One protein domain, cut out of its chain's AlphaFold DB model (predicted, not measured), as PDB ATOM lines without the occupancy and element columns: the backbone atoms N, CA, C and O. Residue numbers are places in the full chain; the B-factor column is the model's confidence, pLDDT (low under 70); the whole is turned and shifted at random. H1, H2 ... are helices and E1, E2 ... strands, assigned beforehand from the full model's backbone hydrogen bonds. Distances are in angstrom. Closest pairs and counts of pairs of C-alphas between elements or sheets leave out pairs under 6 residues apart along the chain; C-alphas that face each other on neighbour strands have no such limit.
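Overview. This is residues 39 to 123 of the 125 residues of an uncharacterized protein of Sellimonas intestinalis (UniProt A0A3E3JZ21). A four-stranded sheet, E3 to E6, has H2 crossing one face and the other face bare; H1 runs side by side with H2, off the sheet. A small hairpin of two strands, E1 and E2, sits by the start of H1, away from the larger sheet. The printed part has 85 residues with two named helices and six named strands, in the order E1 E2 H1 E3 E4 E5 E6 H2; both sheets, E1 - E2 and E3 - E4 - E5 - E6, are antiparallel, and the class is mixed, helices and strands. It is compact, with a radius of gyration of the C-alphas of 12.8 A and spans of 37 by 30 by 19 A.

Arrangement. E1, residues 44 to 47, and E2, residues 50 to 53, form an antiparallel hairpin, with N 45 and O 52 at 2.8 A. Residues 39 to 40 make a short antiparallel pairing with residues 45 to 46 of E1. A tight link joins E2 to H1, residues 54 to 64. E3, residues 82 to 86, E4, residues 90 to 94, E5, residues 100 to 102, and E6, residues 105 to 107, form a meander, each strand the antiparallel neighbour of the one before. N 84 and O 92 are 2.9 A apart across E3 and E4, N 101 and O 93 2.8 A across E5 and E4, and N 107 and O 100 2.8 A across E6 and E5. H2, residues 112 to 120, is on this sheet at a height over the sheet of 9.7 A. It runs across the strands, at 78 degrees to E5 on the local plane. It lies over E5 and is only just not over E4 and E6, each with 2 of its C-alphas against 4 on E5. The closest C-alphas of E6 and H2, Ile 107 and Tyr 114, are 6.0 A apart. H1 and H2 touch, closest at the C-alphas of Val 61 and Ile 117, 6.6 A, at a shallow tilt of 11 degrees, the same way. H1 is not on the sheet of E3 to E6. Every O i to N i+4 pair in H1 is within hydrogen-bond range; H2 has 2 of 5, and 5 of 6 O i to N i+3 pairs.

Along the chain. E1 begins at C-alpha 44, (186.200, 291.622, 286.056). H1 measures 15.4 A from first to last C-alpha, E3 12.9 A, E4 13.5 A and H2 14.4 A. H2 ends at C-alpha 120, (185.302, 296.359, 267.604).

Size, cuts and confidence. The C-alphas of Asp 49 and Ala 78, the two farthest apart, are 38.4 A from each other. The printed part has no cut. The link from H1 to E3, residues 65 to 81, is long. The mean pLDDT of the printed part is 72.8, and 25 residues are under 70, among them 62 to 72 and 85 to 90.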
ATOM      1  N   ILE A  39     182.138 299.639 287.996       73.38
ATOM      2  CA  ILE A  39     183.490 299.519 288.550       73.38
ATOM      3  C   ILE A  39     184.251 298.479 287.727       73.38
ATOM      4  O   ILE A  39     183.794 297.349 287.572       73.38
ATOM      5  N   VAL A  40     185.425 298.835 287.206       76.88
ATOM      6  CA  VAL A  40     186.286 297.905 286.458       76.88
ATOM      7  C   VAL A  40     187.500 297.544 287.312       76.88
ATOM      8  O   VAL A  40     188.273 298.424 287.687       76.88
ATOM      9  N   THR A  41     187.670 296.255 287.610       80.00
ATOM     10  CA  THR A  41     188.819 295.677 288.335       80.00
ATOM     11  C   THR A  41     189.683 294.868 287.364       80.00
ATOM     12  O   THR A  41     189.278 294.669 286.226       80.00
ATOM     13  N   GLU A  42     190.871 294.382 287.741       78.12
ATOM     14  CA  GLU A  42     191.697 293.567 286.818       78.12
ATOM     15  C   GLU A  42     191.092 292.189 286.483       78.12
ATOM     16  O   GLU A  42     191.382 291.621 285.421       78.12
ATOM     17  N   GLU A  43     190.245 291.676 287.377       80.50
ATOM     18  CA  GLU A  43     189.623 290.351 287.296       80.50
ATOM     19  C   GLU A  43     188.238 290.369 286.630       80.50
ATOM     20  O   GLU A  43     187.782 289.325 286.160       80.50
ATOM     21  N   GLY A  44     187.570 291.529 286.554       80.38
ATOM     22  CA  GLY A  44     186.200 291.622 286.056       80.38
ATOM     23  C   GLY A  44     185.597 293.030 286.053       80.38
ATOM     24  O   GLY A  44     186.266 294.038 286.282       80.38
ATOM     25  N   VAL A  45     184.300 293.096 285.758       78.94
ATOM     26  CA  VAL A  45     183.494 294.325 285.740       78.94
ATOM     27  C   VAL A  45     182.321 294.152 286.695       78.94
ATOM     28  O   VAL A  45     181.600 293.158 286.618       78.94
ATOM     29  N   MET A  46     182.111 295.130 287.571       74.19
ATOM     30  CA  MET A  46     180.924 295.227 288.407       74.19
ATOM     31  C   MET A  46     179.950 296.261 287.834       74.19
ATOM     32  O   MET A  46     180.360 297.380 287.531       74.19
ATOM     33  N   VAL A  47     178.675 295.890 287.692       73.81
ATOM     34  CA  VAL A  47     177.575 296.790 287.293       73.81
ATOM     35  C   VAL A  47     176.509 296.764 288.386       73.81
ATOM     36  O   VAL A  47     175.937 295.707 288.662       73.81
ATOM     37  N   ASN A  48     176.277 297.902 289.037       72.38
ATOM     38  CA  ASN A  48     175.584 298.025 290.323       72.38
ATOM     39  C   ASN A  48     176.153 297.005 291.325       72.38
ATOM     40  O   ASN A  48     177.316 297.117 291.700       72.38
ATOM     41  N   ASP A  49     175.399 295.960 291.668       68.38
ATOM     42  CA  ASP A  49     175.794 294.919 292.632       68.38
ATOM     43  C   ASP A  49     176.203 293.592 291.960       68.38
ATOM     44  O   ASP A  49     175.945 292.500 292.468       68.38
ATOM     45  N   THR A  50     176.763 293.657 290.746       64.88
ATOM     46  CA  THR A  50     176.837 292.490 289.845       64.88
ATOM     47  C   THR A  50     178.223 292.265 289.308       64.88
ATOM     48  O   THR A  50     178.654 293.002 288.429       64.88
ATOM     49  N   TYR A  51     178.893 291.221 289.776       73.44
ATOM     50  CA  TYR A  51     180.202 290.862 289.259       73.44
ATOM     51  C   TYR A  51     180.104 290.002 287.992       73.44
ATOM     52  O   TYR A  51     179.443 288.964 287.984       73.44
ATOM     53  N   PHE A  52     180.809 290.424 286.945       73.81
ATOM     54  CA  PHE A  52     181.098 289.639 285.751       73.81
ATOM     55  C   PHE A  52     182.608 289.444 285.664       73.81
ATOM     56  O   PHE A  52     183.357 290.422 285.620       73.81
ATOM     57  N   ASP A  53     183.063 288.197 285.624       81.31
ATOM     58  CA  ASP A  53     184.473 287.895 285.430       81.31
ATOM     59  C   ASP A  53     184.957 288.312 284.031       81.31
ATOM     60  O   ASP A  53     184.197 288.475 283.067       81.31
ATOM     61  N   ARG A  54     186.269 288.492 283.918       83.12
ATOM     62  CA  ARG A  54     186.932 288.929 282.695       83.12
ATOM     63  C   ARG A  54     186.754 287.968 281.521       83.12
ATOM     64  O   ARG A  54     186.621 288.454 280.399       83.12
ATOM     65  N   GLU A  55     186.728 286.654 281.738       82.56
ATOM     66  CA  GLU A  55     186.543 285.692 280.645       82.56
ATOM     67  C   GLU A  55     185.151 285.867 280.025       82.56
ATOM     68  O   GLU A  55     185.009 285.965 278.802       82.56
ATOM     69  N   ARG A  56     184.125 286.029 280.866       72.44
ATOM     70  CA  ARG A  56     182.749 286.264 280.432       72.44
ATOM     71  C   ARG A  56     182.600 287.545 279.613       72.44
ATOM     72  O   ARG A  56     181.901 287.542 278.597       72.44
ATOM     73  N   ILE A  57     183.289 288.617 280.001       74.38
ATOM     74  CA  ILE A  57     183.346 289.863 279.222       74.38
ATOM     75  C   ILE A  57     184.047 289.643 277.872       74.38
ATOM     76  O   ILE A  57     183.555 290.104 276.842       74.38
ATOM     77  N   GLN A  58     185.160 288.907 277.841       76.25
ATOM     78  CA  GLN A  58     185.880 288.605 276.598       76.25
ATOM     79  C   GLN A  58     185.033 287.778 275.620       76.25
ATOM     80  O   GLN A  58     185.034 288.073 274.425       76.25
ATOM     81  N   GLN A  59     184.255 286.809 276.113       72.19
ATOM     82  CA  GLN A  59     183.294 286.047 275.307       72.19
ATOM     83  C   GLN A  59     182.231 286.958 274.665       72.19
ATOM     84  O   GLN A  59     181.941 286.813 273.478       72.19
ATOM     85  N   LEU A  60     181.679 287.925 275.412       68.19
ATOM     86  CA  LEU A  60     180.689 288.884 274.897       68.19
ATOM     87  C   LEU A  60     181.280 289.799 273.818       68.19
ATOM     88  O   LEU A  60     180.674 289.980 272.761       68.19
ATOM     89  N   VAL A  61     182.484 290.329 274.044       71.44
ATOM     90  CA  VAL A  61     183.191 291.150 273.050       71.44
ATOM     91  C   VAL A  61     183.532 290.337 271.797       71.44
ATOM     92  O   VAL A  61     183.393 290.846 270.688       71.44
ATOM     93  N   ALA A  62     183.919 289.068 271.940       69.12
ATOM     94  CA  ALA A  62     184.158 288.172 270.809       69.12
ATOM     95  C   ALA A  62     182.866 287.827 270.043       69.12
ATOM     96  O   ALA A  62     182.893 287.751 268.817       69.12
ATOM     97  N   ALA A  63     181.731 287.674 270.735       64.06
ATOM     98  CA  ALA A  63     180.425 287.446 270.119       64.06
ATOM     99  C   ALA A  63     179.947 288.675 269.328       64.06
ATOM    100  O   ALA A  63     179.634 288.546 268.147       64.06
ATOM    101  N   ALA A  64     180.005 289.873 269.924       62.56
ATOM    102  CA  ALA A  64     179.801 291.138 269.211       62.56
ATOM    103  C   ALA A  64     180.802 291.299 268.044       62.56
ATOM    104  O   ALA A  64     180.459 291.833 266.989       62.56
ATOM    105  N   GLY A  65     182.021 290.780 268.227       58.53
ATOM    106  CA  GLY A  65     183.123 290.701 267.267       58.53
ATOM    107  C   GLY A  65     182.973 289.656 266.149       58.53
ATOM    108  O   GLY A  65     183.754 289.695 265.194       58.53
ATOM    109  N   ASN A  66     181.947 288.802 266.166       60.16
ATOM    110  CA  ASN A  66     181.750 287.738 265.176       60.16
ATOM    111  C   ASN A  66     181.261 288.294 263.809       60.16
ATOM    112  O   ASN A  66     180.295 289.065 263.790       60.16
ATOM    113  N   PRO A  67     181.875 287.930 262.658       50.81
ATOM    114  CA  PRO A  67     181.486 288.424 261.325       50.81
ATOM    115  C   PRO A  67     180.078 288.019 260.850       50.81
ATOM    116  O   PRO A  67     179.598 288.567 259.860       50.81
ATOM    117  N   GLY A  68     179.396 287.095 261.536       49.53
ATOM    118  CA  GLY A  68     177.982 286.793 261.270       49.53
ATOM    119  C   GLY A  68     177.016 287.928 261.649       49.53
ATOM    120  O   GLY A  68     175.910 287.990 261.114       49.53
ATOM    121  N   ILE A  69     177.426 288.843 262.537       54.47
ATOM    122  CA  ILE A  69     176.640 290.029 262.900       54.47
ATOM    123  C   ILE A  69     176.934 291.133 261.882       54.47
ATOM    124  O   ILE A  69     178.067 291.599 261.755       54.47
ATOM    125  N   ARG A  70     175.899 291.568 261.159       53.88
ATOM    126  CA  ARG A  70     175.993 292.540 260.061       53.88
ATOM    127  C   ARG A  70     176.223 293.963 260.592       53.88
ATOM    128  O   ARG A  70     175.284 294.749 260.681       53.88
ATOM    129  N   ARG A  71     177.463 294.279 260.981       62.19
ATOM    130  CA  ARG A  71     177.851 295.617 261.462       62.19
ATOM    131  C   ARG A  71     177.847 296.647 260.337       62.19
ATOM    132  O   ARG A  71     178.131 296.327 259.183       62.19
ATOM    133  N   GLU A  72     177.583 297.893 260.704       63.88
ATOM    134  CA  GLU A  72     177.936 299.039 259.869       63.88
ATOM    135  C   GLU A  72     179.455 299.275 259.979       63.88
ATOM    136  O   GLU A  72     180.061 298.985 261.014       63.88
ATOM    137  N   ARG A  73     180.093 299.759 258.905       70.12
ATOM    138  CA  ARG A  73     181.525 300.102 258.940       70.12
ATOM    139  C   ARG A  73     181.772 301.219 259.964       70.12
ATOM    140  O   ARG A  73     180.944 302.129 260.031       70.12
ATOM    141  N   PRO A  74     182.905 301.209 260.696       73.69
ATOM    142  CA  PRO A  74     183.302 302.347 261.515       73.69
ATOM    143  C   PRO A  74     183.336 303.631 260.674       73.69
ATOM    144  O   PRO A  74     184.030 303.693 259.658       73.69
ATOM    145  N   MET A  75     182.593 304.655 261.087       80.62
ATOM    146  CA  MET A  75     182.633 305.980 260.474       80.62
ATOM    147  C   MET A  75     183.560 306.890 261.272       80.62
ATOM    148  O   MET A  75     183.413 307.034 262.482       80.62
ATOM    149  N   THR A  76     184.514 307.520 260.588       82.69
ATOM    150  CA  THR A  76     185.369 308.549 261.185       82.69
ATOM    151  C   THR A  76     184.692 309.907 261.044       82.69
ATOM    152  O   THR A  76     184.477 310.388 259.930       82.69
ATOM    153  N   ASN A  77     184.378 310.533 262.172       81.62
ATOM    154  CA  ASN A  77     183.769 311.853 262.248       81.62
ATOM    155  C   ASN A  77     184.793 312.975 262.015       81.62
ATOM    156  O   ASN A  77     186.008 312.786 262.090       81.62
ATOM    157  N   ALA A  78     184.291 314.186 261.755       80.50
ATOM    158  CA  ALA A  78     185.116 315.355 261.432       80.50
ATOM    159  C   ALA A  78     186.048 315.825 262.574       80.50
ATOM    160  O   ALA A  78     187.021 316.531 262.320       80.50
ATOM    161  N   ASP A  79     185.776 315.431 263.819       79.50
ATOM    162  CA  ASP A  79     186.631 315.673 264.990       79.50
ATOM    163  C   ASP A  79     187.746 314.614 265.156       79.50
ATOM    164  O   ASP A  79     188.655 314.766 265.982       79.50
ATOM    165  N   GLY A  80     187.715 313.552 264.345       79.62
ATOM    166  CA  GLY A  80     188.596 312.395 264.451       79.62
ATOM    167  C   GLY A  80     188.158 311.369 265.496       79.62
ATOM    168  O   GLY A  80     188.974 310.522 265.860       79.62
ATOM    169  N   SER A  81     186.919 311.433 265.997       82.69
ATOM    170  CA  SER A  81     186.302 310.285 266.665       82.69
ATOM    171  C   SER A  81     185.901 309.223 265.635       82.69
ATOM    172  O   SER A  81     185.691 309.524 264.459       82.69
ATOM    173  N   MET A  82     185.836 307.964 266.060       84.19
ATOM    174  CA  MET A  82     185.343 306.849 265.252       84.19
ATOM    175  C   MET A  82     184.086 306.294 265.900       84.19
ATOM    176  O   MET A  82     184.099 306.009 267.094       84.19
ATOM    177  N   GLU A  83     183.031 306.088 265.125       82.00
ATOM    178  CA  GLU A  83     181.770 305.528 265.603       82.00
ATOM    179  C   GLU A  83     181.459 304.224 264.885       82.00
ATOM    180  O   GLU A  83     181.534 304.145 263.659       82.00
ATOM    181  N   ILE A  84     181.096 303.194 265.644       75.25
ATOM    182  CA  ILE A  84     180.571 301.945 265.099       75.25
ATOM    183  C   ILE A  84     179.186 301.691 265.677       75.25
ATOM    184  O   ILE A  84     178.981 301.691 266.893       75.25
ATOM    185  N   ARG A  85     178.226 301.443 264.787       69.81
ATOM    186  CA  ARG A  85     176.918 300.938 265.177       69.81
ATOM    187  C   ARG A  85     176.975 299.424 265.242       69.81
ATOM    188  O   ARG A  85     177.228 298.751 264.239       69.81
ATOM    189  N   ILE A  86     176.724 298.891 266.428       65.75
ATOM    190  CA  ILE A  86     176.666 297.456 266.652       65.75
ATOM    191  C   ILE A  86     175.182 297.090 266.767       65.75
ATOM    192  O   ILE A  86     174.500 297.615 267.654       65.75
ATOM    193  N   PRO A  87     174.643 296.236 265.874       52.31
ATOM    194  CA  PRO A  87     173.285 295.726 266.020       52.31
ATOM    195  C   PRO A  87     173.071 295.179 267.436       52.31
ATOM    196  O   PRO A  87     173.965 294.539 267.981       52.31
ATOM    197  N   GLU A  88     171.907 295.466 268.024       50.88
ATOM    198  CA  GLU A  88     171.512 295.056 269.388       50.88
ATOM    199  C   GLU A  88     172.303 295.679 270.560       50.88
ATOM    200  O   GLU A  88     171.921 295.448 271.701       50.88
ATOM    201  N   LEU A  89     173.367 296.463 270.320       52.31
ATOM    202  CA  LEU A  89     174.209 297.043 271.388       52.31
ATOM    203  C   LEU A  89     174.360 298.576 271.321       52.31
ATOM    204  O   LEU A  89     175.034 299.166 272.168       52.31
ATOM    205  N   GLY A  90     173.750 299.221 270.322       61.97
ATOM    206  CA  GLY A  90     173.726 300.676 270.168       61.97
ATOM    207  C   GLY A  90     174.906 301.247 269.373       61.97
ATOM    208  O   GLY A  90     175.399 300.639 268.418       61.97
ATOM    209  N   VAL A  91     175.315 302.466 269.730       72.31
ATOM    210  CA  VAL A  91     176.452 303.176 269.126       72.31
ATOM    211  C   VAL A  91     177.612 303.194 270.117       72.31
ATOM    212  O   VAL A  91     177.439 303.541 271.285       72.31
ATOM    213  N   ALA A  92     178.793 302.823 269.630       74.12
ATOM    214  CA  ALA A  92     180.051 302.953 270.345       74.12
ATOM    215  C   ALA A  92     180.905 304.032 269.678       74.12
ATOM    216  O   ALA A  92     181.082 303.998 268.459       74.12
ATOM    217  N   THR A  93     181.475 304.935 270.476       80.25
ATOM    218  CA  THR A  93     182.225 306.107 270.006       80.25
ATOM    219  C   THR A  93     183.620 306.115 270.626       80.25
ATOM    220  O   THR A  93     183.796 306.286 271.829       80.25
ATOM    221  N   MET A  94     184.658 305.939 269.812       83.94
ATOM    222  CA  MET A  94     186.052 306.074 270.228       83.94
ATOM    223  C   MET A  94     186.535 307.492 269.930       83.94
ATOM    224  O   MET A  94     186.683 307.886 268.775       83.94
ATOM    225  N   THR A  95     186.820 308.265 270.972       83.00
ATOM    226  CA  THR A  95     187.375 309.616 270.833       83.00
ATOM    227  C   THR A  95     188.822 309.578 270.334       83.00
ATOM    228  O   THR A  95     189.585 308.655 270.636       83.00
ATOM    229  N   ARG A  96     189.261 310.653 269.665       75.94
ATOM    230  CA  ARG A  96     190.656 310.834 269.223       75.94
ATOM    231  C   ARG A  96     191.691 310.743 270.359       75.94
ATOM    232  O   ARG A  96     192.849 310.417 270.108       75.94
ATOM    233  N   GLY A  97     191.292 311.012 271.606       76.19
ATOM    234  CA  GLY A  97     192.143 310.858 272.794       76.19
ATOM    235  C   GLY A  97     192.460 309.400 273.161       76.19
ATOM    236  O   GLY A  97     193.359 309.147 273.966       76.19
ATOM    237  N   GLY A  98     191.763 308.431 272.562       78.94
ATOM    238  CA  GLY A  98     191.828 307.027 272.960       78.94
ATOM    239  C   GLY A  98     191.018 306.742 274.223       78.94
ATOM    240  O   GLY A  98     191.421 305.917 275.034       78.94
ATOM    241  N   THR A  99     189.894 307.433 274.397       81.75
ATOM    242  CA  THR A  99     188.837 307.073 275.348       81.75
ATOM    243  C   THR A  99     187.656 306.552 274.539       81.75
ATOM    244  O   THR A  99     187.264 307.209 273.573       81.75
ATOM    245  N   VAL A 100     187.110 305.390 274.900       78.44
ATOM    246  CA  VAL A 100     185.877 304.873 274.285       78.44
ATOM    247  C   VAL A 100     184.700 305.251 275.168       78.44
ATOM    248  O   VAL A 100     184.696 304.913 276.346       78.44
ATOM    249  N   GLU A 101     183.699 305.905 274.597       74.00
ATOM    250  CA  GLU A 101     182.375 306.034 275.188       74.00
ATOM    251  C   GLU A 101     181.442 304.999 274.554       74.00
ATOM    252  O   GLU A 101     181.429 304.818 273.333       74.00
ATOM    253  N   VAL A 102     180.651 304.306 275.372       69.81
ATOM    254  CA  VAL A 102     179.559 303.467 274.865       69.81
ATOM    255  C   VAL A 102     178.308 303.729 275.704       69.81
ATOM    256  O   VAL A 102     178.270 303.401 276.889       69.81
ATOM    257  N   GLY A 103     177.320 304.396 275.093       59.62
ATOM    258  CA  GLY A 103     176.068 304.866 275.709       59.62
ATOM    259  C   GLY A 103     176.217 305.440 277.120       59.62
ATOM    260  O   GLY A 103     175.624 304.911 278.063       59.62
ATOM    261  N   GLY A 104     177.011 306.509 277.252       57.38
ATOM    262  CA  GLY A 104     177.198 307.261 278.497       57.38
ATOM    263  C   GLY A 104     178.255 306.715 279.464       57.38
ATOM    264  O   GLY A 104     178.430 307.287 280.538       57.38
ATOM    265  N   VAL A 105     178.968 305.636 279.117       67.31
ATOM    266  CA  VAL A 105     180.021 305.054 279.968       67.31
ATOM    267  C   VAL A 105     181.404 305.297 279.370       67.31
ATOM    268  O   VAL A 105     181.703 304.817 278.276       67.31
ATOM    269  N   GLU A 106     182.259 306.001 280.116       73.06
ATOM    270  CA  GLU A 106     183.637 306.312 279.726       73.06
ATOM    271  C   GLU A 106     184.606 305.159 280.062       73.06
ATOM    272  O   GLU A 106     184.879 304.861 281.227       73.06
ATOM    273  N   ILE A 107     185.201 304.541 279.039       77.56
ATOM    274  CA  ILE A 107     186.263 303.537 279.166       77.56
ATOM    275  C   ILE A 107     187.614 304.181 278.837       77.56
ATOM    276  O   ILE A 107     187.974 304.404 277.676       77.56
ATOM    277  N   GLN A 108     188.405 304.438 279.876       80.06
ATOM    278  CA  GLN A 108     189.731 305.041 279.738       80.06
ATOM    279  C   GLN A 108     190.756 304.075 279.134       80.06
ATOM    280  O   GLN A 108     190.826 302.910 279.525       80.06
ATOM    281  N   ARG A 109     191.649 304.600 278.283       81.56
ATOM    282  CA  ARG A 109     192.723 303.869 277.572       81.56
ATOM    283  C   ARG A 109     193.553 302.889 278.408       81.56
ATOM    284  O   ARG A 109     194.074 301.906 277.887       81.56
ATOM    285  N   ARG A 110     193.743 303.213 279.690       81.06
ATOM    286  CA  ARG A 110     194.535 302.439 280.662       81.06
ATOM    287  C   ARG A 110     193.806 301.215 281.225       81.06
ATOM    288  O   ARG A 110     194.457 300.354 281.803       81.06
ATOM    289  N   SER A 111     192.486 301.138 281.069       80.38
ATOM    290  CA  SER A 111     191.695 299.972 281.463       80.38
ATOM    291  C   SER A 111     192.019 298.777 280.566       80.38
ATOM    292  O   SER A 111     192.212 298.933 279.359       80.38
ATOM    293  N   TRP A 112     192.034 297.561 281.114       82.62
ATOM    294  CA  TRP A 112     192.140 296.354 280.285       82.62
ATOM    295  C   TRP A 112     190.923 296.212 279.356       82.62
ATOM    296  O   TRP A 112     191.086 295.799 278.209       82.62
ATOM    297  N   LEU A 113     189.737 296.639 279.813       79.94
ATOM    298  CA  LEU A 113     188.483 296.587 279.058       79.94
ATOM    299  C   LEU A 113     188.567 297.399 277.760       79.94
ATOM    300  O   LEU A 113     188.029 296.984 276.737       79.94
ATOM    301  N   TYR A 114     189.317 298.509 277.774       82.69
ATOM    302  CA  TYR A 114     189.577 299.314 276.581       82.69
ATOM    303  C   TYR A 114     190.162 298.467 275.446       82.69
ATOM    304  O   TYR A 114     189.729 298.596 274.307       82.69
ATOM    305  N   LYS A 115     191.119 297.575 275.741       81.06
ATOM    306  CA  LYS A 115     191.774 296.744 274.716       81.06
ATOM    307  C   LYS A 115     190.826 295.740 274.078       81.06
ATOM    308  O   LYS A 115     191.015 295.413 272.912       81.06
ATOM    309  N   GLU A 116     189.838 295.249 274.822       78.81
ATOM    310  CA  GLU A 116     188.841 294.329 274.282       78.81
ATOM    311  C   GLU A 116     187.835 295.106 273.419       78.81
ATOM    312  O   GLU A 116     187.684 294.795 272.239       78.81
ATOM    313  N   ILE A 117     187.235 296.177 273.952       77.69
ATOM    314  CA  ILE A 117     186.230 296.990 273.243       77.69
ATOM    315  C   ILE A 117     186.818 297.674 271.996       77.69
ATOM    316  O   ILE A 117     186.175 297.693 270.948       77.69
ATOM    317  N   ALA A 118     188.061 298.162 272.050       79.44
ATOM    318  CA  ALA A 118     188.723 298.800 270.909       79.44
ATOM    319  C   ALA A 118     188.853 297.873 269.684       79.44
ATOM    320  O   ALA A 118     188.859 298.366 268.557       79.44
ATOM    321  N   ARG A 119     188.883 296.539 269.855       78.12
ATOM    322  CA  ARG A 119     188.906 295.592 268.719       78.12
ATOM    323  C   ARG A 119     187.668 295.703 267.830       78.12
ATOM    324  O   ARG A 119     187.766 295.412 266.644       78.12
ATOM    325  N   LEU A 120     186.534 296.154 268.370       73.25
ATOM    326  CA  LEU A 120     185.302 296.359 267.604       73.25
ATOM    327  C   LEU A 120     185.465 297.476 266.557       73.25
ATOM    328  O   LEU A 120     184.900 297.372 265.473       73.25
ATOM    329  N   PHE A 121     186.291 298.488 266.849       74.12
ATOM    330  CA  PHE A 121     186.612 299.608 265.952       74.12
ATOM    331  C   PHE A 121     187.753 299.301 264.972       74.12
ATOM    332  O   PHE A 121     187.877 299.967 263.950       74.12
ATOM    333  N   LEU A 122     188.588 298.301 265.274       70.56
ATOM    334  CA  LEU A 122     189.726 297.879 264.445       70.56
ATOM    335  C   LEU A 122     189.336 296.868 263.351       70.56
ATOM    336  O   LEU A 122     190.204 296.328 262.670       70.56
ATOM    337  N   ALA A 123     188.041 296.591 263.189       55.97
ATOM    338  CA  ALA A 123     187.518 295.609 262.249       55.97
ATOM    339  C   ALA A 123     187.447 296.132 260.799       55.97
ATOM    340  O   ALA A 123     186.370 296.166 260.212       55.97
TER     341      ALA A 123